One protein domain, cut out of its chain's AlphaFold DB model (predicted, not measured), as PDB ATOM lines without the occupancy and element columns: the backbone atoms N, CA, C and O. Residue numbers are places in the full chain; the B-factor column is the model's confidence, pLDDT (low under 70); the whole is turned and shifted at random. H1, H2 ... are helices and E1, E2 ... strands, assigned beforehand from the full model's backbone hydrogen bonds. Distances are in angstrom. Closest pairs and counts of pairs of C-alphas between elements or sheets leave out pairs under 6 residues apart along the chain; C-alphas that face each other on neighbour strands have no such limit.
ATOM      1  N   LEU A  10      26.273  20.343 104.072       95.19
ATOM      2  CA  LEU A  10      25.841  19.105 104.732       95.19
ATOM      3  C   LEU A  10      26.383  17.865 104.011       95.19
ATOM      4  O   LEU A  10      26.898  16.951 104.663       95.19
ATOM      5  N   ALA A  11      26.298  17.837 102.679       96.81
ATOM      6  CA  ALA A  11      26.825  16.742 101.874       96.81
ATOM      7  C   ALA A  11      28.354  16.640 101.997       96.81
ATOM      8  O   ALA A  11      28.878  15.552 102.242       96.81
ATOM      9  N   TYR A  12      29.071  17.762 101.897       96.62
ATOM     10  CA  TYR A  12      30.525  17.781 102.048       96.62
ATOM     11  C   TYR A  12      30.974  17.359 103.446       96.62
ATOM     12  O   TYR A  12      31.832  16.491 103.571       96.62
ATOM     13  N   ASN A  13      30.358  17.895 104.499       96.44
ATOM     14  CA  ASN A  13      30.672  17.535 105.880       96.44
ATOM     15  C   ASN A  13      30.432  16.044 106.141       96.44
ATOM     16  O   ASN A  13      31.192  15.402 106.867       96.44
ATOM     17  N   CYS A  14      29.394  15.468 105.531       96.44
ATOM     18  CA  CYS A  14      29.145  14.035 105.584       96.44
ATOM     19  C   CYS A  14      30.252  13.241 104.869       96.44
ATOM     20  O   CYS A  14      30.824  12.326 105.459       96.44
ATOM     21  N   PHE A  15      30.623  13.637 103.648       97.00
ATOM     22  CA  PHE A  15      31.742  13.048 102.907       97.00
ATOM     23  C   PHE A  15      33.072  13.142 103.678       97.00
ATOM     24  O   PHE A  15      33.820  12.165 103.764       97.00
ATOM     25  N   ALA A  16      33.368  14.296 104.276       95.94
ATOM     26  CA  ALA A  16      34.599  14.551 105.017       95.94
ATOM     27  C   ALA A  16      34.760  13.586 106.201       95.94
ATOM     28  O   ALA A  16      35.857  13.071 106.411       95.94
ATOM     29  N   TYR A  30      39.948  13.993  90.463       93.75
ATOM     30  CA  TYR A  30      38.647  14.632  90.628       93.75
ATOM     31  C   TYR A  30      37.530  13.586  90.642       93.75
ATOM     32  O   TYR A  30      37.644  12.498  90.066       93.75
ATOM     33  N   THR A  31      36.406  13.925  91.265       94.50
ATOM     34  CA  THR A  31      35.185  13.117  91.234       94.50
ATOM     35  C   THR A  31      33.938  14.002  91.149       94.50
ATOM     36  O   THR A  31      34.028  15.204  90.934       94.50
ATOM     37  N   VAL A  32      32.756  13.408  91.275       94.75
ATOM     38  CA  VAL A  32      31.493  14.113  91.541       94.75
ATOM     39  C   VAL A  32      30.979  13.611  92.869       94.75
ATOM     40  O   VAL A  32      31.078  12.416  93.119       94.75
ATOM     41  N   LEU A  33      30.433  14.494  93.694       97.25
ATOM     42  CA  LEU A  33      29.716  14.148  94.912       97.25
ATOM     43  C   LEU A  33      28.218  14.327  94.662       97.25
ATOM     44  O   LEU A  33      27.791  15.362  94.155       97.25
ATOM     45  N   ALA A  34      27.415  13.334  95.024       98.19
ATOM     46  CA  ALA A  34      25.965  13.445  95.009       98.19
ATOM     47  C   ALA A  34      25.400  12.954  96.345       98.19
ATOM     48  O   ALA A  34      25.936  12.020  96.944       98.19
ATOM     49  N   ALA A  35      24.332  13.580  96.831       98.50
ATOM     50  CA  ALA A  35      23.721  13.222  98.106       98.50
ATOM     51  C   ALA A  35      22.200  13.389  98.086       98.50
ATOM     52  O   ALA A  35      21.666  14.233  97.370       98.50
ATOM     53  N   ILE A  36      21.511  12.591  98.899       98.44
ATOM     54  CA  ILE A  36      20.104  12.792  99.240       98.44
ATOM     55  C   ILE A  36      20.042  13.250 100.684       98.44
ATOM     56  O   ILE A  36      20.538  12.568 101.585       98.44
ATOM     57  N   VAL A  37      19.428  14.409 100.880       97.19
ATOM     58  CA  VAL A  37      19.173  15.004 102.184       97.19
ATOM     59  C   VAL A  37      17.678  14.958 102.441       97.19
ATOM     60  O   VAL A  37      16.911  15.489 101.641       97.19
ATOM     61  N   CYS A  38      17.279  14.337 103.546       94.94
ATOM     62  CA  CYS A  38      15.899  14.366 104.008       94.94
ATOM     63  C   CYS A  38      15.729  15.447 105.073       94.94
ATOM     64  O   CYS A  38      16.559  15.565 105.984       94.94
ATOM     65  N   GLU A  39      14.647  16.212 104.976       91.88
ATOM     66  CA  GLU A  39      14.186  17.048 106.076       91.88
ATOM     67  C   GLU A  39      13.392  16.204 107.076       91.88
ATOM     68  O   GLU A  39      12.547  15.388 106.710       91.88
ATOM     69  N   ARG A  40      13.698  16.380 108.359       85.81
ATOM     70  CA  ARG A  40      12.943  15.799 109.463       85.81
ATOM     71  C   ARG A  40      11.937  16.838 109.922       85.81
ATOM     72  O   ARG A  40      12.329  17.968 110.202       85.81
ATOM     73  N   LYS A  41      10.675  16.439 110.025       84.12
ATOM     74  CA  LYS A  41       9.582  17.275 110.522       84.12
ATOM     75  C   LYS A  41       9.037  16.694 111.825       84.12
ATOM     76  O   LYS A  41       9.087  15.478 112.013       84.12
ATOM     77  N   ASP A  42       8.584  17.553 112.730       81.69
ATOM     78  CA  ASP A  42       7.846  17.148 113.929       81.69
ATOM     79  C   ASP A  42       6.360  16.873 113.622       81.69
ATOM     80  O   ASP A  42       5.929  16.873 112.465       81.69
ATOM     81  N   CYS A  43       5.567  16.616 114.667       80.12
ATOM     82  CA  CYS A  43       4.125  16.383 114.556       80.12
ATOM     83  C   CYS A  43       3.341  17.580 113.992       80.12
ATOM     84  O   CYS A  43       2.270  17.376 113.426       80.12
ATOM     85  N   ASP A  44       3.881  18.796 114.098       84.88
ATOM     86  CA  ASP A  44       3.272  20.037 113.614       84.88
ATOM     87  C   ASP A  44       3.735  20.386 112.186       84.88
ATOM     88  O   ASP A  44       3.521  21.506 111.716       84.88
ATOM     89  N   ASN A  45       4.402  19.456 111.486       79.31
ATOM     90  CA  ASN A  45       5.080  19.685 110.206       79.31
ATOM     91  C   ASN A  45       6.167  20.772 110.245       79.31
ATOM     92  O   ASN A  45       6.618  21.231 109.190       79.31
ATOM     93  N   LYS A  46       6.639  21.171 111.428       83.44
ATOM     94  CA  LYS A  46       7.771  22.085 111.535       83.44
ATOM     95  C   LYS A  46       9.034  21.287 111.296       83.44
ATOM     96  O   LYS A  46       9.226  20.200 111.840       83.44
ATOM     97  N   SER A  47       9.910  21.825 110.462       83.38
ATOM     98  CA  SER A  47      11.224  21.234 110.288       83.38
ATOM     99  C   SER A  47      11.970  21.245 111.628       83.38
ATOM    100  O   SER A  47      11.899  22.203 112.395       83.38
ATOM    101  N   ILE A  48      12.674  20.159 111.928       86.94
ATOM    102  CA  ILE A  48      13.493  19.992 113.139       86.94
ATOM    103  C   ILE A  48      14.946  19.643 112.801       86.94
ATOM    104  O   ILE A  48      15.794  19.501 113.685       86.94
ATOM    105  N   GLY A  49      15.265  19.508 111.513       89.62
ATOM    106  CA  GLY A  49      16.626  19.309 111.039       89.62
ATOM    107  C   GLY A  49      16.697  18.632 109.679       89.62
ATOM    108  O   GLY A  49      15.711  18.138 109.143       89.62
ATOM    109  N   ARG A  50      17.907  18.572 109.126       92.56
ATOM    110  CA  ARG A  50      18.203  17.909 107.852       92.56
ATOM    111  C   ARG A  50      19.267  16.841 108.050       92.56
ATOM    112  O   ARG A  50      20.183  17.017 108.854       92.56
ATOM    113  N   GLN A  51      19.161  15.739 107.314       93.50
ATOM    114  CA  GLN A  51      20.120  14.641 107.386       93.50
ATOM    115  C   GLN A  51      20.438  14.080 106.004       93.50
ATOM    116  O   GLN A  51      19.541  13.809 105.212       93.50
ATOM    117  N   VAL A  52      21.724  13.844 105.742       97.19
ATOM    118  CA  VAL A  52      22.177  13.069 104.582       97.19
ATOM    119  C   VAL A  52      21.834  11.594 104.809       97.19
ATOM    120  O   VAL A  52      22.384  10.970 105.715       97.19
ATOM    121  N   VAL A  53      20.937  11.037 103.995       97.31
ATOM    122  CA  VAL A  53      20.498   9.630 104.089       97.31
ATOM    123  C   VAL A  53      21.179   8.725 103.066       97.31
ATOM    124  O   VAL A  53      21.249   7.512 103.251       97.31
ATOM    125  N   ALA A  54      21.703   9.303 101.986       98.38
ATOM    126  CA  ALA A  54      22.536   8.615 101.012       98.38
ATOM    127  C   ALA A  54      23.562   9.587 100.428       98.38
ATOM    128  O   ALA A  54      23.255  10.761 100.214       98.38
ATOM    129  N   LEU A  55      24.770   9.100 100.161       98.38
ATOM    130  CA  LEU A  55      25.873   9.889  99.622       98.38
ATOM    131  C   LEU A  55      26.762   9.016  98.752       98.38
ATOM    132  O   LEU A  55      27.108   7.896  99.127       98.38
ATOM    133  N   THR A  56      27.162   9.532  97.598       98.19
ATOM    134  CA  THR A  56      28.004   8.796  96.662       98.19
ATOM    135  C   THR A  56      29.016   9.689  95.972       98.19
ATOM    136  O   THR A  56      28.818  10.898  95.835       98.19
ATOM    137  N   THR A  57      30.089   9.072  95.483       97.06
ATOM    138  CA  THR A  57      30.972   9.690  94.499       97.06
ATOM    139  C   THR A  57      31.057   8.867  93.223       97.06
ATOM    140  O   THR A  57      30.659   7.705  93.211       97.06
ATOM    141  N   GLY A  58      31.567   9.453  92.141       94.12
ATOM    142  CA  GLY A  58      31.964   8.694  90.956       94.12
ATOM    143  C   GLY A  58      31.668   9.376  89.624       94.12
ATOM    144  O   GLY A  58      30.794  10.235  89.505       94.12
ATOM    145  N   THR A  59      32.417   8.973  88.597       90.19
ATOM    146  CA  THR A  59      32.389   9.603  87.264       90.19
ATOM    147  C   THR A  59      32.526   8.611  86.109       90.19
ATOM    148  O   THR A  59      32.721   9.030  84.971       90.19
ATOM    149  N   LYS A  60      32.529   7.301  86.383       86.12
ATOM    150  CA  LYS A  60      32.857   6.264  85.390       86.12
ATOM    151  C   LYS A  60      31.593   5.528  84.933       86.12
ATOM    152  O   LYS A  60      30.722   5.227  85.746       86.12
ATOM    153  N   CYS A  61      31.510   5.192  83.650       82.12
ATOM    154  CA  CYS A  61      30.562   4.218  83.101       82.12
ATOM    155  C   CYS A  61      31.370   3.111  82.416       82.12
ATOM    156  O   CYS A  61      32.360   3.416  81.752       82.12
ATOM    157  N   GLN A  62      30.956   1.851  82.559       74.19
ATOM    158  CA  GLN A  62      31.583   0.750  81.836       74.19
ATOM    159  C   GLN A  62      31.142   0.752  80.356       74.19
ATOM    160  O   GLN A  62      29.935   0.830  80.094       74.19
ATOM    161  N   PRO A  63      32.077   0.627  79.396       63.78
ATOM    162  CA  PRO A  63      31.760   0.430  77.979       63.78
ATOM    163  C   PRO A  63      31.199  -0.978  77.671       63.78
ATOM    164  O   PRO A  63      31.025  -1.808  78.564       63.78
ATOM    165  N   SER A  64      30.841  -1.202  76.405       60.75
ATOM    166  CA  SER A  64      30.227  -2.399  75.794       60.75
ATOM    167  C   SER A  64      30.768  -3.759  76.294       60.75
ATOM    168  O   SER A  64      31.908  -3.855  76.732       60.75
ATOM    169  N   HIS A  71      26.727  -9.346  87.658       75.69
ATOM    170  CA  HIS A  71      26.998  -8.637  88.926       75.69
ATOM    171  C   HIS A  71      27.689  -7.279  88.760       75.69
ATOM    172  O   HIS A  71      28.107  -6.665  89.740       75.69
ATOM    173  N   LEU A  72      27.815  -6.787  87.526       79.75
ATOM    174  CA  LEU A  72      28.534  -5.547  87.263       79.75
ATOM    175  C   LEU A  72      27.641  -4.314  87.457       79.75
ATOM    176  O   LEU A  72      26.531  -4.222  86.922       79.75
ATOM    177  N   ILE A  73      28.158  -3.304  88.158       84.50
ATOM    178  CA  ILE A  73      27.589  -1.957  88.102       84.50
ATOM    179  C   ILE A  73      28.059  -1.307  86.800       84.50
ATOM    180  O   ILE A  73      29.212  -0.920  86.663       84.50
ATOM    181  N   VAL A  74      27.144  -1.199  85.837       82.62
ATOM    182  CA  VAL A  74      27.440  -0.612  84.518       82.62
ATOM    183  C   VAL A  74      27.668   0.897  84.602       82.62
ATOM    184  O   VAL A  74      28.398   1.464  83.800       82.62
ATOM    185  N   ASP A  75      27.033   1.564  85.563       87.50
ATOM    186  CA  ASP A  75      27.042   3.015  85.661       87.50
ATOM    187  C   ASP A  75      27.368   3.479  87.075       87.50
ATOM    188  O   ASP A  75      26.533   3.384  87.980       87.50
ATOM    189  N   SER A  76      28.587   3.990  87.220       92.06
ATOM    190  CA  SER A  76      29.191   4.427  88.473       92.06
ATOM    191  C   SER A  76      29.340   5.948  88.535       92.06
ATOM    192  O   SER A  76      30.215   6.464  89.224       92.06
ATOM    193  N   HIS A  77      28.506   6.695  87.803       92.69
ATOM    194  CA  HIS A  77      28.361   8.125  88.068       92.69
ATOM    195  C   HIS A  77      27.696   8.328  89.431       92.69
ATOM    196  O   HIS A  77      26.779   7.575  89.781       92.69
ATOM    197  N   ALA A  78      28.113   9.365  90.158       95.75
ATOM    198  CA  ALA A  78      27.635   9.663  91.502       95.75
ATOM    199  C   ALA A  78      26.103   9.626  91.591       95.75
ATOM    200  O   ALA A  78      25.562   8.887  92.405       95.75
ATOM    201  N   GLU A  79      25.384  10.293  90.688       95.56
ATOM    202  CA  GLU A  79      23.917  10.359  90.683       95.56
ATOM    203  C   GLU A  79      23.289   8.971  90.470       95.56
ATOM    204  O   GLU A  79      22.295   8.601  91.099       95.56
ATOM    205  N   SER A  80      23.886   8.161  89.589       94.31
ATOM    206  CA  SER A  80      23.400   6.806  89.298       94.31
ATOM    207  C   SER A  80      23.624   5.858  90.478       94.31
ATOM    208  O   SER A  80      22.731   5.071  90.805       94.31
ATOM    209  N   LEU A  81      24.775   5.958  91.145       96.75
ATOM    210  CA  LEU A  81      25.048   5.238  92.386       96.75
ATOM    211  C   LEU A  81      24.157   5.732  93.525       96.75
ATOM    212  O   LEU A  81      23.677   4.915  94.306       96.75
ATOM    213  N   LEU A  82      23.876   7.033  93.586       98.31
ATOM    214  CA  LEU A  82      23.074   7.649  94.635       98.31
ATOM    215  C   LEU A  82      21.665   7.080  94.655       98.31
ATOM    216  O   LEU A  82      21.183   6.678  95.707       98.31
ATOM    217  N   LYS A  83      21.033   6.939  93.484       97.00
ATOM    218  CA  LYS A  83      19.730   6.272  93.393       97.00
ATOM    219  C   LYS A  83      19.788   4.831  93.911       97.00
ATOM    220  O   LYS A  83      18.847   4.376  94.553       97.00
ATOM    221  N   ARG A  84      20.877   4.093  93.661       96.44
ATOM    222  CA  ARG A  84      21.043   2.720  94.179       96.44
ATOM    223  C   ARG A  84      21.208   2.719  95.701       96.44
ATOM    224  O   ARG A  84      20.540   1.929  96.360       96.44
ATOM    225  N   ALA A  85      22.040   3.611  96.238       97.94
ATOM    226  CA  ALA A  85      22.246   3.792  97.674       97.94
ATOM    227  C   ALA A  85      20.941   4.180  98.381       97.94
ATOM    228  O   ALA A  85      20.568   3.576  99.378       97.94
ATOM    229  N   PHE A  86      20.176   5.103  97.801       97.69
ATOM    230  CA  PHE A  86      18.889   5.512  98.345       97.69
ATOM    231  C   PHE A  86      17.872   4.375  98.380       97.69
ATOM    232  O   PHE A  86      17.151   4.218  99.356       97.69
ATOM    233  N   LYS A  87      17.846   3.507  97.366       96.50
ATOM    234  CA  LYS A  87      17.006   2.305  97.427       96.50
ATOM    235  C   LYS A  87      17.408   1.367  98.564       96.50
ATOM    236  O   LYS A  87      16.532   0.741  99.143       96.50
ATOM    237  N   ARG A  88      18.703   1.273  98.895       96.94
ATOM    238  CA  ARG A  88      19.171   0.519 100.070       96.94
ATOM    239  C   ARG A  88      18.734   1.182 101.375       96.94
ATOM    240  O   ARG A  88      18.306   0.462 102.267       96.94
ATOM    241  N   TYR A  89      18.770   2.514 101.447       96.69
ATOM    242  CA  TYR A  89      18.175   3.270 102.553       96.69
ATOM    243  C   TYR A  89      16.686   2.934 102.706       96.69
ATOM    244  O   TYR A  89      16.290   2.475 103.769       96.69
ATOM    245  N   LEU A  90      15.883   3.062 101.642       95.56
ATOM    246  CA  LEU A  90      14.444   2.767 101.676       95.56
ATOM    247  C   LEU A  90      14.151   1.338 102.142       95.56
ATOM    248  O   LEU A  90      13.302   1.144 103.003       95.56
ATOM    249  N   ILE A  91      14.875   0.350 101.604       95.38
ATOM    250  CA  ILE A  91      14.747  -1.051 102.029       95.38
ATOM    251  C   ILE A  91      15.054  -1.181 103.523       95.38
ATOM    252  O   ILE A  91      14.252  -1.748 104.249       95.38
ATOM    253  N   SER A  92      16.151  -0.584 103.996       95.50
ATOM    254  CA  SER A  92      16.504  -0.607 105.417       95.50
ATOM    255  C   SER A  92      15.439   0.061 106.291       95.50
ATOM    256  O   SER A  92      15.147  -0.446 107.367       95.50
ATOM    257  N   GLN A  93      14.832   1.170 105.859       93.50
ATOM    258  CA  GLN A  93      13.738   1.798 106.607       93.50
ATOM    259  C   GLN A  93      12.519   0.869 106.699       93.50
ATOM    260  O   GLN A  93      12.006   0.646 107.792       93.50
ATOM    261  N   LEU A  94      12.112   0.271 105.576       93.25
ATOM    262  CA  LEU A  94      10.981  -0.657 105.512       93.25
ATOM    263  C   LEU A  94      11.211  -1.919 106.359       93.25
ATOM    264  O   LEU A  94      10.314  -2.332 107.088       93.25
ATOM    265  N   GLU A  95      12.412  -2.502 106.314       93.75
ATOM    266  CA  GLU A  95      12.798  -3.665 107.131       93.75
ATOM    267  C   GLU A  95      12.751  -3.362 108.639       93.75
ATOM    268  O   GLU A  95      12.460  -4.251 109.432       93.75
ATOM    269  N   ASN A  96      12.976  -2.104 109.033       91.94
ATOM    270  CA  ASN A  96      12.845  -1.640 110.419       91.94
ATOM    271  C   ASN A  96      11.424  -1.149 110.766       91.94
ATOM    272  O   ASN A  96      11.220  -0.544 111.816       91.94
ATOM    273  N   GLY A  97      10.433  -1.367 109.894       90.69
ATOM    274  CA  GLY A  97       9.044  -0.954 110.123       90.69
ATOM    275  C   GLY A  97       8.807   0.560 110.050       90.69
ATOM    276  O   GLY A  97       7.761   1.043 110.487       90.69
ATOM    277  N   LEU A  98       9.758   1.322 109.505       90.12
ATOM    278  CA  LEU A  98       9.650   2.772 109.359       90.12
ATOM    279  C   LEU A  98       8.893   3.137 108.079       90.12
ATOM    280  O   LEU A  98       9.018   2.493 107.036       90.12
ATOM    281  N   LYS A  99       8.119   4.224 108.149       87.56
ATOM    282  CA  LYS A  99       7.413   4.772 106.988       87.56
ATOM    283  C   LYS A  99       8.380   5.548 106.098       87.56
ATOM    284  O   LYS A  99       9.177   6.346 106.582       87.56
ATOM    285  N   VAL A 100       8.255   5.341 104.793       90.38
ATOM    286  CA  VAL A 100       9.031   6.041 103.756       90.38
ATOM    287  C   VAL A 100       8.155   6.900 102.839       90.38
ATOM    288  O   VAL A 100       8.640   7.448 101.850       90.38
ATOM    289  N   ASP A 101       6.864   7.006 103.155       86.81
ATOM    290  CA  ASP A 101       5.930   7.888 102.460       86.81
ATOM    291  C   ASP A 101       6.175   9.351 102.870       86.81
ATOM    292  O   ASP A 101       6.560   9.626 104.007       86.81
ATOM    293  N   ASN A 102       5.894  10.296 101.966       84.81
ATOM    294  CA  ASN A 102       5.940  11.744 102.224       84.81
ATOM    295  C   ASN A 102       7.292  12.283 102.731       84.81
ATOM    296  O   ASN A 102       7.336  13.269 103.470       84.81
ATOM    297  N   LEU A 103       8.402  11.653 102.337       90.50
ATOM    298  CA  LEU A 103       9.738  12.178 102.613       90.50
ATOM    299  C   LEU A 103       9.948  13.510 101.887       90.50
ATOM    300  O   LEU A 103       9.690  13.611 100.689       90.50
ATOM    301  N   ASP A 104      10.480  14.503 102.597       92.19
ATOM    302  CA  ASP A 104      10.914  15.764 101.998       92.19
ATOM    303  C   ASP A 104      12.380  15.645 101.573       92.19
ATOM    304  O   ASP A 104      13.288  15.577 102.410       92.19
ATOM    305  N   ILE A 105      12.598  15.530 100.264       95.19
ATOM    306  CA  ILE A 105      13.870  15.130  99.673       95.19
ATOM    307  C   ILE A 105      14.521  16.285  98.922       95.19
ATOM    308  O   ILE A 105      13.977  16.846  97.971       95.19
ATOM    309  N   SER A 106      15.774  16.549  99.275       96.75
ATOM    310  CA  SER A 106      16.682  17.379  98.493       96.75
ATOM    311  C   SER A 106      17.783  16.532  97.852       96.75
ATOM    312  O   SER A 106      18.556  15.870  98.547       96.75
ATOM    313  N   LEU A 107      17.878  16.572  96.524       97.75
ATOM    314  CA  LEU A 107      18.984  16.012  95.752       97.75
ATOM    315  C   LEU A 107      20.099  17.053  95.637       97.75
ATOM    316  O   LEU A 107      19.885  18.121  95.075       97.75
ATOM    317  N   PHE A 108      21.296  16.726  96.111       97.75
ATOM    318  CA  PHE A 108      22.502  17.513  95.883       97.75
ATOM    319  C   PHE A 108      23.401  16.850  94.844       97.75
ATOM    320  O   PHE A 108      23.628  15.640  94.909       97.75
ATOM    321  N   ILE A 109      23.959  17.644  93.931       96.12
ATOM    322  CA  ILE A 109      25.016  17.223  93.009       96.12
ATOM    323  C   ILE A 109      26.075  18.321  92.994       96.12
ATOM    324  O   ILE A 109      25.771  19.485  92.769       96.12
ATOM    325  N   SER A 110      27.332  17.964  93.223       94.44
ATOM    326  CA  SER A 110      28.424  18.928  93.355       94.44
ATOM    327  C   SER A 110      28.768  19.671  92.070       94.44
ATOM    328  O   SER A 110      29.497  20.645  92.132       94.44
ATOM    329  N   GLN A 111      28.329  19.191  90.909       88.88
ATOM    330  CA  GLN A 111      28.484  19.862  89.621       88.88
ATOM    331  C   GLN A 111      27.324  19.469  88.706       88.88
ATOM    332  O   GLN A 111      26.603  18.512  88.991       88.88
ATOM    333  N   LEU A 112      27.171  20.164  87.578       85.88
ATOM    334  CA  LEU A 112      26.166  19.815  86.578       85.88
ATOM    335  C   LEU A 112      26.257  18.334  86.152       85.88
ATOM    336  O   LEU A 112      27.351  17.849  85.830       85.88
ATOM    337  N   PRO A 113      25.120  17.612  86.101       84.00
ATOM    338  CA  PRO A 113      25.096  16.223  85.672       84.00
ATOM    339  C   PRO A 113      25.483  16.112  84.196       84.00
ATOM    340  O   PRO A 113      25.267  17.028  83.394       84.00
ATOM    341  N   CYS A 114      26.021  14.958  83.795       79.19
ATOM    342  CA  CYS A 114      26.314  14.745  82.379       79.19
ATOM    343  C   CYS A 114      25.039  14.828  81.521       79.19
ATOM    344  O   CYS A 114      23.952  14.468  81.983       79.19
ATOM    345  N   GLY A 115      25.191  15.280  80.271       69.75
ATOM    346  CA  GLY A 115      24.079  15.641  79.382       69.75
ATOM    347  C   GLY A 115      23.686  17.118  79.449       69.75
ATOM    348  O   GLY A 115      22.913  17.566  78.615       69.75
ATOM    349  N   SER A 116      24.248  17.875  80.393       65.62
ATOM    350  CA  SER A 116      24.230  19.338  80.381       65.62
ATOM    351  C   SER A 116      25.240  19.820  79.332       65.62
ATOM    352  O   SER A 116      26.432  19.536  79.471       65.62
ATOM    353  N   LEU A 117      24.778  20.484  78.269       55.38
ATOM    354  CA  LEU A 117      25.533  20.769  77.032       55.38
ATOM    355  C   LEU A 117      26.899  21.472  77.223       55.38
ATOM    356  O   LEU A 117      27.761  21.369  76.357       55.38
ATOM    357  N   THR A 147      22.223   9.874  79.639       81.25
ATOM    358  CA  THR A 147      22.899  10.886  80.454       81.25
ATOM    359  C   THR A 147      22.261  11.013  81.846       81.25
ATOM    360  O   THR A 147      21.101  10.645  82.056       81.25
ATOM    361  N   CYS A 148      23.018  11.498  82.836       86.62
ATOM    362  CA  CYS A 148      22.497  11.679  84.193       86.62
ATOM    363  C   CYS A 148      21.335  12.675  84.216       86.62
ATOM    364  O   CYS A 148      20.367  12.419  84.923       86.62
ATOM    365  N   LEU A 149      21.367  13.720  83.383       85.12
ATOM    366  CA  LEU A 149      20.278  14.690  83.264       85.12
ATOM    367  C   LEU A 149      18.951  14.026  82.848       85.12
ATOM    368  O   LEU A 149      17.966  14.136  83.574       85.12
ATOM    369  N   LYS A 150      18.943  13.213  81.778       81.88
ATOM    370  CA  LYS A 150      17.744  12.458  81.352       81.88
ATOM    371  C   LYS A 150      17.263  11.474  82.422       81.88
ATOM    372  O   LYS A 150      16.065  11.236  82.576       81.88
ATOM    373  N   LYS A 151      18.187  10.871  83.179       87.75
ATOM    374  CA  LYS A 151      17.817  10.004  84.305       87.75
ATOM    375  C   LYS A 151      17.151  10.791  85.424       87.75
ATOM    376  O   LYS A 151      16.146  10.314  85.932       87.75
ATOM    377  N   ILE A 152      17.695  11.948  85.791       90.38
ATOM    378  CA  ILE A 152      17.128  12.814  86.826       90.38
ATOM    379  C   ILE A 152      15.745  13.296  86.394       90.38
ATOM    380  O   ILE A 152      14.815  13.118  87.170       90.38
ATOM    381  N   ALA A 153      15.570  13.755  85.149       86.25
ATOM    382  CA  ALA A 153      14.258  14.098  84.592       86.25
ATOM    383  C   ALA A 153      13.255  12.938  84.767       86.25
ATOM    384  O   ALA A 153      12.188  13.090  85.356       86.25
ATOM    385  N   LYS A 154      13.655  11.710  84.406       85.81
ATOM    386  CA  LYS A 154      12.843  10.507  84.655       85.81
ATOM    387  C   LYS A 154      12.530  10.271  86.143       85.81
ATOM    388  O   LYS A 154      11.492   9.693  86.452       85.81
ATOM    389  N   TRP A 155      13.429  10.615  87.064       91.00
ATOM    390  CA  TRP A 155      13.216  10.437  88.508       91.00
ATOM    391  C   TRP A 155      12.319  11.511  89.107       91.00
ATOM    392  O   TRP A 155      11.576  11.187  90.024       91.00
ATOM    393  N   ILE A 156      12.366  12.738  88.583       88.31
ATOM    394  CA  ILE A 156      11.412  13.800  88.915       88.31
ATOM    395  C   ILE A 156       9.992  13.302  88.634       88.31
ATOM    396  O   ILE A 156       9.117  13.430  89.479       88.31
ATOM    397  N   TYR A 157       9.804  12.639  87.493       83.25
ATOM    398  CA  TYR A 157       8.491  12.175  87.059       83.25
ATOM    399  C   TYR A 157       8.020  10.862  87.701       83.25
ATOM    400  O   TYR A 157       6.901  10.768  88.187       83.25
ATOM    401  N   LEU A 158       8.864   9.821  87.720       86.69
ATOM    402  CA  LEU A 158       8.476   8.482  88.206       86.69
ATOM    403  C   LEU A 158       8.806   8.232  89.685       86.69
ATOM    404  O   LEU A 158       8.503   7.159  90.215       86.69
ATOM    405  N   GLY A 159       9.517   9.155  90.324       90.38
ATOM    406  CA  GLY A 159      10.074   8.986  91.658       90.38
ATOM    407  C   GLY A 159      11.393   8.198  91.725       90.38
ATOM    408  O   GLY A 159      11.877   7.527  90.790       90.38
ATOM    409  N   LEU A 160      12.031   8.291  92.890       93.75
ATOM    410  CA  LEU A 160      13.346   7.722  93.182       93.75
ATOM    411  C   LEU A 160      13.319   6.220  93.515       93.75
ATOM    412  O   LEU A 160      14.291   5.519  93.226       93.75
ATOM    413  N   GLN A 161      12.212   5.700  94.040       93.44
ATOM    414  CA  GLN A 161      12.029   4.315  94.497       93.44
ATOM    415  C   GLN A 161      12.205   3.280  93.365       93.44
ATOM    416  O   GLN A 161      12.850   2.230  93.511       93.44
ATOM    417  N   GLY A 162      11.711   3.616  92.168       91.75
ATOM    418  CA  GLY A 162      11.682   2.732  91.004       91.75
ATOM    419  C   GLY A 162      10.719   1.544  91.146       91.75
ATOM    420  O   GLY A 162      10.215   1.252  92.224       91.75
ATOM    421  N   LYS A 163      10.516   0.811  90.043       89.31
ATOM    422  CA  LYS A 163       9.417  -0.163  89.887       89.31
ATOM    423  C   LYS A 163       9.262  -1.190  91.016       89.31
ATOM    424  O   LYS A 163       8.149  -1.503  91.368       89.31
ATOM    425  N   ARG A 164      10.345  -1.733  91.576       90.19
ATOM    426  CA  ARG A 164      10.223  -2.772  92.619       90.19
ATOM    427  C   ARG A 164       9.783  -2.249  93.985       90.19
ATOM    428  O   ARG A 164       9.259  -3.019  94.763       90.19
ATOM    429  N   LEU A 165      10.070  -0.985  94.295       92.31
ATOM    430  CA  LEU A 165       9.736  -0.412  95.602       92.31
ATOM    431  C   LEU A 165       8.434   0.388  95.565       92.31
ATOM    432  O   LEU A 165       7.934   0.722  96.626       92.31
ATOM    433  N   ILE A 166       7.880   0.674  94.377       90.06
ATOM    434  CA  ILE A 166       6.607   1.403  94.261       90.06
ATOM    435  C   ILE A 166       5.445   0.631  94.891       90.06
ATOM    436  O   ILE A 166       4.539   1.242  95.425       90.06
ATOM    437  N   GLU A 167       5.504  -0.703  94.885       88.81
ATOM    438  CA  GLU A 167       4.510  -1.571  95.531       88.81
ATOM    439  C   GLU A 167       4.569  -1.488  97.068       88.81
ATOM    440  O   GLU A 167       3.621  -1.874  97.742       88.81
ATOM    441  N   CYS A 168       5.668  -0.969  97.626       89.50
ATOM    442  CA  CYS A 168       5.868  -0.789  99.066       89.50
ATOM    443  C   CYS A 168       5.624   0.657  99.529       89.50
ATOM    444  O   CYS A 168       5.857   0.968 100.696       89.50
ATOM    445  N   THR A 169       5.215   1.548  98.626       86.31
ATOM    446  CA  THR A 169       4.988   2.977  98.883       86.31
ATOM    447  C   THR A 169       3.588   3.350  98.425       86.31
ATOM    448  O   THR A 169       3.138   2.843  97.402       86.31
ATOM    449  N   LYS A 170       2.905   4.256  99.126       83.94
ATOM    450  CA  LYS A 170       1.561   4.693  98.703       83.94
ATOM    451  C   LYS A 170       1.600   5.530  97.426       83.94
ATOM    452  O   LYS A 170       0.776   5.339  96.539       83.94
ATOM    453  N   ASP A 171       2.591   6.408  97.344       86.38
ATOM    454  CA  ASP A 171       2.823   7.334  96.239       86.38
ATOM    455  C   ASP A 171       4.299   7.278  95.802       86.38
ATOM    456  O   ASP A 171       5.162   6.853  96.581       86.38
ATOM    457  N   PRO A 172       4.638   7.712  94.570       89.69
ATOM    458  CA  PRO A 172       6.029   7.873  94.169       89.69
ATOM    459  C   PRO A 172       6.806   8.778  95.134       89.69
ATOM    460  O   PRO A 172       6.313   9.800  95.605       89.69
ATOM    461  N   ILE A 173       8.068   8.430  95.382       92.56
ATOM    462  CA  ILE A 173       8.954   9.229  96.231       92.56
ATOM    463  C   ILE A 173       9.601  10.308  95.361       92.56
ATOM    464  O   ILE A 173      10.566  10.039  94.635       92.56
ATOM    465  N   TYR A 174       9.033  11.511  95.414       92.31
ATOM    466  CA  TYR A 174       9.445  12.663  94.617       92.31
ATOM    467  C   TYR A 174      10.682  13.378  95.179       92.31
ATOM    468  O   TYR A 174      11.055  13.218  96.337       92.31
ATOM    469  N   ILE A 175      11.341  14.161  94.322       93.50
ATOM    470  CA  ILE A 175      12.440  15.056  94.699       93.50
ATOM    471  C   ILE A 175      11.843  16.449  94.874       93.50
ATOM    472  O   ILE A 175      11.330  16.988  93.904       93.50
ATOM    473  N   ASN A 176      11.926  17.050  96.060       93.12
ATOM    474  CA  ASN A 176      11.373  18.383  96.322       93.12
ATOM    475  C   ASN A 176      12.317  19.501  95.886       93.12
ATOM    476  O   ASN A 176      11.888  20.518  95.343       93.12
ATOM    477  N   ASN A 177      13.614  19.300  96.106       94.81
ATOM    478  CA  ASN A 177      14.640  20.281  95.785       94.81
ATOM    479  C   ASN A 177      15.790  19.618  95.027       94.81
ATOM    480  O   ASN A 177      16.240  18.534  95.397       94.81
ATOM    481  N   ILE A 178      16.315  20.287  94.005       95.38
ATOM    482  CA  ILE A 178      17.567  19.921  93.342       95.38
ATOM    483  C   ILE A 178      18.554  21.058  93.573       95.38
ATOM    484  O   ILE A 178      18.311  22.188  93.166       95.38
ATOM    485  N   VAL A 179      19.669  20.757  94.230       95.00
ATOM    486  CA  VAL A 179      20.740  21.705  94.530       95.00
ATOM    487  C   VAL A 179      21.987  21.305  93.755       95.00
ATOM    488  O   VAL A 179      22.510  20.205  93.939       95.00
ATOM    489  N   ILE A 180      22.475  22.198  92.899       93.50
ATOM    490  CA  ILE A 180      23.666  21.968  92.077       93.50
ATOM    491  C   ILE A 180      24.789  22.888  92.558       93.50
ATOM    492  O   ILE A 180      24.613  24.100  92.594       93.50
ATOM    493  N   GLY A 181      25.918  22.314  92.973       92.06
ATOM    494  CA  GLY A 181      27.111  23.046  93.412       92.06
ATOM    495  C   GLY A 181      28.062  23.411  92.271       92.06
ATOM    496  O   GLY A 181      27.861  23.001  91.128       92.06
ATOM    497  N   ASN A 182      29.130  24.147  92.602       86.88
ATOM    498  CA  ASN A 182      30.169  24.586  91.665       86.88
ATOM    499  C   ASN A 182      29.610  25.342  90.439       86.88
ATOM    500  O   ASN A 182      30.130  25.194  89.335       86.88
ATOM    501  N   CYS A 183      28.559  26.139  90.652       78.19
ATOM    502  CA  CYS A 183      27.860  26.951  89.650       78.19
ATOM    503  C   CYS A 183      28.008  28.444  89.997       78.19
ATOM    504  O   CYS A 183      27.023  29.147  90.196       78.19
ATOM    505  N   GLY A 184      29.245  28.903  90.192       68.12
ATOM    506  CA  GLY A 184      29.540  30.206  90.804       68.12
ATOM    507  C   GLY A 184      30.070  31.259  89.833       68.12
ATOM    508  O   GLY A 184      30.043  32.443  90.159       68.12
ATOM    509  N   GLN A 185      30.548  30.853  88.654       70.25
ATOM    510  CA  GLN A 185      31.165  31.754  87.677       70.25
ATOM    511  C   GLN A 185      30.265  31.953  86.451       70.25
ATOM    512  O   GLN A 185      29.532  31.056  86.031       70.25
ATOM    513  N   ILE A 186      30.321  33.155  85.870       65.25
ATOM    514  CA  ILE A 186      29.562  33.511  84.664       65.25
ATOM    515  C   ILE A 186      29.999  32.601  83.510       65.25
ATOM    516  O   ILE A 186      31.192  32.431  83.268       65.25
ATOM    517  N   GLY A 187      29.029  32.023  82.797       67.56
ATOM    518  CA  GLY A 187      29.281  31.145  81.651       67.56
ATOM    519  C   GLY A 187      29.558  29.677  81.997       67.56
ATOM    520  O   GLY A 187      29.761  28.883  81.085       67.56
ATOM    521  N   GLU A 188      29.536  29.280  83.279       67.94
ATOM    522  CA  GLU A 188      29.662  27.861  83.666       67.94
ATOM    523  C   GLU A 188      28.413  27.028  83.318       67.94
ATOM    524  O   GLU A 188      28.510  25.802  83.188       67.94
ATOM    525  N   TYR A 189      27.242  27.670  83.223       74.88
ATOM    526  CA  TYR A 189      25.951  27.022  83.000       74.88
ATOM    527  C   TYR A 189      24.873  28.002  82.506       74.88
ATOM    528  O   TYR A 189      24.925  29.195  82.803       74.88
ATOM    529  N   ASP A 190      23.861  27.471  81.815       80.19
ATOM    530  CA  ASP A 190      22.613  28.162  81.476       80.19
ATOM    531  C   ASP A 190      21.473  27.633  82.362       80.19
ATOM    532  O   ASP A 190      21.067  26.470  82.270       80.19
ATOM    533  N   GLU A 191      20.975  28.493  83.250       82.19
ATOM    534  CA  GLU A 191      19.906  28.159  84.193       82.19
ATOM    535  C   GLU A 191      18.602  27.764  83.520       82.19
ATOM    536  O   GLU A 191      17.950  26.821  83.974       82.19
ATOM    537  N   GLN A 192      18.208  28.496  82.478       81.44
ATOM    538  CA  GLN A 192      16.929  28.286  81.818       81.44
ATOM    539  C   GLN A 192      16.973  26.974  81.043       81.44
ATOM    540  O   GLN A 192      16.123  26.113  81.249       81.44
ATOM    541  N   MET A 193      18.048  26.752  80.288       80.44
ATOM    542  CA  MET A 193      18.252  25.508  79.553       80.44
ATOM    543  C   MET A 193      18.248  24.278  80.475       80.44
ATOM    544  O   MET A 193      17.650  23.257  80.145       80.44
ATOM    545  N   ILE A 194      18.899  24.336  81.645       81.75
ATOM    546  CA  ILE A 194      18.890  23.212  82.601       81.75
ATOM    547  C   ILE A 194      17.480  22.951  83.139       81.75
ATOM    548  O   ILE A 194      17.091  21.788  83.271       81.75
ATOM    549  N   LYS A 195      16.726  24.009  83.460       83.38
ATOM    550  CA  LYS A 195      15.333  23.887  83.908       83.38
ATOM    551  C   LYS A 195      14.473  23.248  82.819       83.38
ATOM    552  O   LYS A 195      13.765  22.290  83.118       83.38
ATOM    553  N   ASP A 196      14.620  23.690  81.575       79.38
ATOM    554  CA  ASP A 196      13.874  23.170  80.425       79.38
ATOM    555  C   ASP A 196      14.212  21.699  80.142       79.38
ATOM    556  O   ASP A 196      13.327  20.897  79.875       79.38
ATOM    557  N   LEU A 197      15.482  21.298  80.273       77.62
ATOM    558  CA  LEU A 197      15.906  19.905  80.079       77.62
ATOM    559  C   LEU A 197      15.452  18.957  81.204       77.62
ATOM    560  O   LEU A 197      15.381  17.741  80.996       77.62
ATOM    561  N   LEU A 198      15.223  19.480  82.410       80.31
ATOM    562  CA  LEU A 198      14.696  18.715  83.545       80.31
ATOM    563  C   LEU A 198      13.166  18.677  83.560       80.31
ATOM    564  O   LEU A 198      12.601  17.725  84.107       80.31
ATOM    565  N   ALA A 199      12.517  19.672  82.958       74.38
ATOM    566  CA  ALA A 199      11.096  19.645  82.677       74.38
ATOM    567  C   ALA A 199      10.827  18.583  81.601       74.38
ATOM    568  O   ALA A 199      11.251  18.687  80.453       74.38
ATOM    569  N   LEU A 200      10.141  17.507  81.981       65.56
ATOM    570  CA  LEU A 200       9.589  16.588  80.994       65.56
ATOM    571  C   LEU A 200       8.377  17.255  80.352       65.56
ATOM    572  O   LEU A 200       7.495  17.731  81.065       65.56
ATOM    573  N   ASP A 201       8.315  17.250  79.021       58.66
ATOM    574  CA  ASP A 201       7.100  17.650  78.321       58.66
ATOM    575  C   ASP A 201       5.988  16.644  78.647       58.66
ATOM    576  O   ASP A 201       6.028  15.480  78.233       58.66
ATOM    577  N   ALA A 202       5.003  17.103  79.418       50.88
ATOM    578  CA  ALA A 202       3.806  16.356  79.783       50.88
ATOM    579  C   ALA A 202       3.085  15.771  78.557       50.88
ATOM    580  O   ALA A 202       2.507  14.687  78.645       50.88
ATOM    581  N   ASN A 203       3.170  16.444  77.404       50.97
ATOM    582  CA  ASN A 203       2.532  16.015  76.159       50.97
ATOM    583  C   ASN A 203       3.239  14.820  75.502       50.97
ATOM    584  O   ASN A 203       2.658  14.143  74.656       50.97
ATOM    585  N   CYS A 204       4.480  14.529  75.898       54.22
ATOM    586  CA  CYS A 204       5.273  13.427  75.357       54.22
ATOM    587  C   CYS A 204       5.049  12.092  76.091       54.22
ATOM    588  O   CYS A 204       5.657  11.085  75.720       54.22
ATOM    589  N   VAL A 205       4.203  12.052  77.129       58.12
ATOM    590  CA  VAL A 205       3.934  10.826  77.893       58.12
ATOM    591  C   VAL A 205       2.498  10.357  77.670       58.12
ATOM    592  O   VAL A 205       1.569  10.772  78.357       58.12
ATOM    593  N   SER A 206       2.315   9.437  76.722       52.19
ATOM    594  CA  SER A 206       1.059   8.702  76.585       52.19
ATOM    595  C   SER A 206       0.898   7.744  77.776       52.19
ATOM    596  O   SER A 206       1.746   6.890  78.023       52.19
ATOM    597  N   HIS A 207      -0.199   7.901  78.522       58.62
ATOM    598  CA  HIS A 207      -0.565   7.132  79.724       58.62
ATOM    599  C   HIS A 207       0.315   7.388  80.957       58.62
ATOM    600  O   HIS A 207       1.353   6.760  81.168       58.62
ATOM    601  N   ASN A 208      -0.167   8.266  81.840       58.31
ATOM    602  CA  ASN A 208       0.456   8.526  83.130       58.31
ATOM    603  C   ASN A 208      -0.453   8.118  84.304       58.31
ATOM    604  O   ASN A 208      -1.543   8.672  84.431       58.31
ATOM    605  N   PRO A 209      -0.015   7.204  85.188       64.38
ATOM    606  CA  PRO A 209      -0.734   6.887  86.419       64.38
ATOM    607  C   PRO A 209      -0.420   7.825  87.609       64.38
ATOM    608  O   PRO A 209      -1.012   7.648  88.669       64.38
ATOM    609  N   PHE A 210       0.501   8.791  87.483       68.06
ATOM    610  CA  PHE A 210       0.996   9.630  88.590       68.06
ATOM    611  C   PHE A 210       0.751  11.136  88.374       68.06
ATOM    612  O   PHE A 210       0.538  11.582  87.253       68.06
ATOM    613  N   LYS A 211       0.786  11.954  89.436       57.81
ATOM    614  CA  LYS A 211       0.537  13.409  89.335       57.81
ATOM    615  C   LYS A 211       1.609  14.108  88.482       57.81
ATOM    616  O   LYS A 211       2.798  13.914  88.719       57.81
ATOM    617  N   LEU A 212       1.172  14.920  87.514       59.69
ATOM    618  CA  LEU A 212       2.018  15.709  86.599       59.69
ATOM    619  C   LEU A 212       2.375  17.104  87.128       59.69
ATOM    620  O   LEU A 212       3.289  17.733  86.608       59.69
ATOM    621  N   ASP A 213       1.694  17.572  88.172       64.81
ATOM    622  CA  ASP A 213       1.713  18.993  88.549       64.81
ATOM    623  C   ASP A 213       2.877  19.377  89.478       64.81
ATOM    624  O   ASP A 213       2.891  20.462  90.057       64.81
ATOM    625  N   PHE A 214       3.851  18.482  89.670       70.56
ATOM    626  CA  PHE A 214       4.943  18.686  90.613       70.56
ATOM    627  C   PHE A 214       6.296  18.806  89.909       70.56
ATOM    628  O   PHE A 214       6.818  17.834  89.363       70.56
ATOM    629  N   LEU A 215       6.892  19.998  89.989       81.50
ATOM    630  CA  LEU A 215       8.269  20.257  89.580       81.50
ATOM    631  C   LEU A 215       9.122  20.630  90.804       81.50
ATOM    632  O   LEU A 215       8.692  21.448  91.620       81.50
ATOM    633  N   PRO A 216      10.336  20.063  90.944       88.50
ATOM    634  CA  PRO A 216      11.235  20.407  92.036       88.50
ATOM    635  C   PRO A 216      11.694  21.861  91.949       88.50
ATOM    636  O   PRO A 216      11.926  22.396  90.864       88.50
ATOM    637  N   GLN A 217      11.975  22.461  93.104       92.00
ATOM    638  CA  GLN A 217      12.740  23.704  93.142       92.00
ATOM    639  C   GLN A 217      14.197  23.421  92.769       92.00
ATOM    640  O   GLN A 217      14.885  22.665  93.457       92.00
ATOM    641  N   ILE A 218      14.691  24.048  91.700       91.06
ATOM    642  CA  ILE A 218      16.090  23.933  91.273       91.06
ATOM    643  C   ILE A 218      16.867  25.148  91.785       91.06
ATOM    644  O   ILE A 218      16.499  26.289  91.510       91.06
ATOM    645  N   LYS A 219      17.945  24.897  92.533       91.81
ATOM    646  CA  LYS A 219      18.819  25.912  93.132       91.81
ATOM    647  C   LYS A 219      20.260  25.669  92.694       91.81
ATOM    648  O   LYS A 219      20.790  24.569  92.855       91.81
ATOM    649  N   PHE A 220      20.909  26.709  92.192       88.94
ATOM    650  CA  PHE A 220      22.323  26.687  91.835       88.94
ATOM    651  C   PHE A 220      23.112  27.354  92.959       88.94
ATOM    652  O   PHE A 220      22.926  28.530  93.262       88.94
ATOM    653  N   CYS A 221      23.931  26.568  93.650       84.06
ATOM    654  CA  CYS A 221      24.687  27.014  94.804       84.06
ATOM    655  C   CYS A 221      25.987  27.668  94.333       84.06
ATOM    656  O   CYS A 221      26.925  26.983  93.916       84.06
ATOM    657  N   LYS A 222      26.010  29.001  94.404       78.56
ATOM    658  CA  LYS A 222      27.169  29.828  94.049       78.56
ATOM    659  C   LYS A 222      28.281  29.741  95.096       78.56
ATOM    660  O   LYS A 222      29.453  29.792  94.739       78.56
ATOM    661  N   ASP A 223      27.902  29.525  96.354       82.19
ATOM    662  CA  ASP A 223      28.823  29.532  97.496       82.19
ATOM    663  C   ASP A 223      29.504  28.174  97.740       82.19
ATOM    664  O   ASP A 223      30.513  28.092  98.435       82.19
ATOM    665  N   PHE A 224      29.003  27.092  97.134       88.88
ATOM    666  CA  PHE A 224      29.664  25.790  97.192       88.88
ATOM    667  C   PHE A 224      30.723  25.688  96.090       88.88
ATOM    668  O   PHE A 224      30.392  25.393  94.935       88.88
ATOM    669  N   ARG A 225      31.999  25.884  96.456       88.19
ATOM    670  CA  ARG A 225      33.154  25.668  95.570       88.19
ATOM    671  C   ARG A 225      34.133  24.658  96.162       88.19
ATOM    672  O   ARG A 225      34.639  24.852  97.262       88.19
ATOM    673  N   ASN A 226      34.415  23.580  95.433       90.50
ATOM    674  CA  ASN A 226      35.400  22.584  95.857       90.50
ATOM    675  C   ASN A 226      36.043  21.861  94.665       90.50
ATOM    676  O   ASN A 226      35.372  21.111  93.950       90.50
ATOM    677  N   ASP A 227      37.358  22.033  94.511       88.06
ATOM    678  CA  ASP A 227      38.146  21.534  93.376       88.06
ATOM    679  C   ASP A 227      38.164  20.010  93.243       88.06
ATOM    680  O   ASP A 227      38.307  19.486  92.139       88.06
ATOM    681  N   LEU A 228      37.971  19.274  94.342       91.88
ATOM    682  CA  LEU A 228      37.872  17.813  94.305       91.88
ATOM    683  C   LEU A 228      36.664  17.340  93.489       91.88
ATOM    684  O   LEU A 228      36.658  16.232  92.948       91.88
ATOM    685  N   PHE A 229      35.629  18.175  93.422       92.56
ATOM    686  CA  PHE A 229      34.351  17.852  92.802       92.56
ATOM    687  C   PHE A 229      34.105  18.587  91.482       92.56
ATOM    688  O   PHE A 229      32.961  18.703  91.031       92.56
ATOM    689  N   ILE A 230      35.184  19.091  90.883       84.19
ATOM    690  CA  ILE A 230      35.222  19.857  89.642       84.19
ATOM    691  C   ILE A 230      36.066  19.055  88.654       84.19
ATOM    692  O   ILE A 230      37.242  18.791  88.892       84.19
ATOM    693  N   LYS A 231      35.489  18.682  87.504       81.75
ATOM    694  CA  LYS A 231      36.295  18.154  86.391       81.75
ATOM    695  C   LYS A 231      37.359  19.183  85.998       81.75
ATOM    696  O   LYS A 231      37.007  20.291  85.594       81.75
ATOM    697  N   CYS A 232      38.615  18.768  86.050       76.06
ATOM    698  CA  CYS A 232      39.799  19.555  85.731       76.06
ATOM    699  C   CYS A 232      40.671  18.728  84.769       76.06
ATOM    700  O   CYS A 232      40.712  17.501  84.880       76.06
ATOM    701  N   ASN A 233      41.290  19.371  83.773       78.38
ATOM    702  CA  ASN A 233      42.053  18.664  82.735       78.38
ATOM    703  C   ASN A 233      43.416  18.179  83.239       78.38
ATOM    704  O   ASN A 233      43.933  17.195  82.710       78.38
ATOM    705  N   GLU A 234      43.958  18.826  84.275       84.94
ATOM    706  CA  GLU A 234      45.217  18.435  84.915       84.94
ATOM    707  C   GLU A 234      45.067  17.193  85.815       84.94
ATOM    708  O   GLU A 234      46.055  16.519  86.102       84.94
ATOM    709  N   LYS A 235      43.841  16.855  86.244       86.81
ATOM    710  CA  LYS A 235      43.553  15.726  87.143       86.81
ATOM    711  C   LYS A 235      42.898  14.559  86.412       86.81
ATOM    712  O   LYS A 235      42.109  14.724  85.479       86.81
ATOM    713  N   GLN A 236      43.164  13.343  86.876       90.38
ATOM    714  CA  GLN A 236      42.456  12.160  86.391       90.38
ATOM    715  C   GLN A 236      41.114  11.976  87.111       90.38
ATOM    716  O   GLN A 236      40.918  12.423  88.236       90.38
ATOM    717  N   SER A 237      40.160  11.290  86.481       89.69
ATOM    718  CA  SER A 237      38.936  10.902  87.194       89.69
ATOM    719  C   SER A 237      39.233   9.768  88.162       89.69
ATOM    720  O   SER A 237      39.788   8.750  87.732       89.69
ATOM    721  N   ALA A 238      38.775   9.919  89.404       92.12
ATOM    722  CA  ALA A 238      38.941   8.937  90.466       92.12
ATOM    723  C   ALA A 238      38.560   7.518  89.986       92.12
ATOM    724  O   ALA A 238      37.498   7.338  89.367       92.12
ATOM    725  N   PRO A 239      39.415   6.506  90.218       91.12
ATOM    726  CA  PRO A 239      39.154   5.134  89.793       91.12
ATOM    727  C   PRO A 239      38.107   4.450  90.679       91.12
ATOM    728  O   PRO A 239      37.448   3.507  90.243       91.12
ATOM    729  N   THR A 240      37.933   4.935  91.909       92.56
ATOM    730  CA  THR A 240      36.991   4.412  92.895       92.56
ATOM    731  C   THR A 240      35.782   5.325  93.064       92.56
ATOM    732  O   THR A 240      35.817   6.529  92.805       92.56
ATOM    733  N   ALA A 241      34.694   4.726  93.533       93.38
ATOM    734  CA  ALA A 241      33.475   5.414  93.919       93.38
ATOM    735  C   ALA A 241      33.154   5.073  95.374       93.38
ATOM    736  O   ALA A 241      33.249   3.915  95.781       93.38
ATOM    737  N   LEU A 242      32.746   6.075  96.146       95.56
ATOM    738  CA  LEU A 242      32.190   5.877  97.477       95.56
ATOM    739  C   LEU A 242      30.684   5.725  97.375       95.56
ATOM    740  O   LEU A 242      30.032   6.422  96.598       95.56
ATOM    741  N   VAL A 243      30.133   4.822  98.178       96.38
ATOM    742  CA  VAL A 243      28.693   4.605  98.276       96.38
ATOM    743  C   VAL A 243      28.336   4.436  99.741       96.38
ATOM    744  O   VAL A 243      28.784   3.492 100.383       96.38
ATOM    745  N   MET A 244      27.534   5.356 100.261       96.69
ATOM    746  CA  MET A 244      27.039   5.347 101.628       96.69
ATOM    747  C   MET A 244      25.524   5.528 101.620       96.69
ATOM    748  O   MET A 244      24.970   6.292 100.826       96.69
ATOM    749  N   TRP A 245      24.856   4.815 102.516       97.38
ATOM    750  CA  TRP A 245      23.476   5.066 102.896       97.38
ATOM    751  C   TRP A 245      23.339   4.868 104.402       97.38
ATOM    752  O   TRP A 245      24.080   4.090 105.002       97.38
ATOM    753  N   LEU A 246      22.402   5.585 105.008       94.31
ATOM    754  CA  LEU A 246      22.085   5.443 106.418       94.31
ATOM    755  C   LEU A 246      21.298   4.141 106.644       94.31
ATOM    756  O   LEU A 246      20.417   3.798 105.855       94.31
TER     757      LEU A 246
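What this domain is: This is residues 10 to 16, 30 to 64, 71 to 117 and 147 to 246 of the 249 residues of the protein "Hypothetical protein" of Medioppia subpectinata (UniProt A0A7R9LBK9). A twisted sheet of six strands has the long helix H2 slanting across one face, at the E1 and E2 part, and the short helix H1 on the opposite face. E1 and E2 make a long hairpin within it, E2 runs on into a small two-stranded ribbon of E3 and E4, and toward the E7 edge H3 and H4 meet at a steep tilt. The printed part has 189 residues, with four named helices and eight named strands in the order H1 E1 E2 E3 E4 H2 E5 H3 E6 H4 E7 E8. The large sheet is mixed, in the order E7, E6, E5, E1, E2, E8; the class is mixed, helices and strands, with under half of the residues in named elements. The whole is compact and rounded, with a radius of gyration of the C-alphas of 16.6 A and spans of 48 by 41 by 39 A.

Where its parts are: In the large sheet, E7 is residues 217 to 220, E6 177 to 180, E5 104 to 109 with 16.8 A, E1 33 to 41 with 25.7 A, E2 47 to 57 with 27.8 A, and E8 243 to 245. C-alpha 47 is at (11.224, 21.234, 110.288). H2 is residues 78 to 95, 25.3 A long, beginning at (27.635, 9.663, 91.502). H1 is residues 10 to 16, H3 148 to 158 with 14.9 A, and H4 191 to 198. E3 is residues 59 to 61 and E4 75 to 77.

How they stand to each other: E1 and E2 are antiparallel, with N 36 and O 54 2.8 A apart. E5 and E1 are antiparallel, with N 37 and O 106 2.9 A apart. E6 is parallel to E5, N 179 and O 107 at 2.8 A, and E7 is parallel to E6, N 219 and O 178 at 2.8 A. E8 is antiparallel to E2, N 244 and O 55 at 2.8 A. E3 and E4 are antiparallel, N 76 and O 60 at 2.9 A. H2 is on the large sheet at a height of 6.6 A, slantwise to the strands, at 52 degrees to E2 on the local plane; its closest C-alphas to E2 are those of Ala 78 and Thr 57, 4.5 A. H1 is on the opposite face at a height of 8.4 A, giving three layers, helices on both faces of a sheet; the C-alphas of Ala 11 and Ala 35 of E1 are 6.0 A apart. H3 and H4 touch at a steep tilt of 61 degrees, the closest C-alphas being those of Ala 153 and Leu 198, 4.8 A. H4 only grazes the sheet, and E6, H4 and E7 form a strand-helix-strand unit, two parallel neighbour strands with a helix between, whose crossover is right-handed. Every O i to N i+4 pair is within hydrogen-bond range in H1, H3 and H4, and 13 of 14 in H2.

The domain as a whole: The C-alphas of Asp 44 and Ser 64, the two farthest apart, are 51.6 A apart. Residues 17 to 29, 65 to 70 and 118 to 146 are not printed, with C-alpha gaps of 14.9, 14.9 and 10.8 A. The links H3 to E6, H4 to E7 and E7 to E8 are long. The mean pLDDT of the printed part is 86.1, and 23 residues are under 70, among them residues 200 to 213.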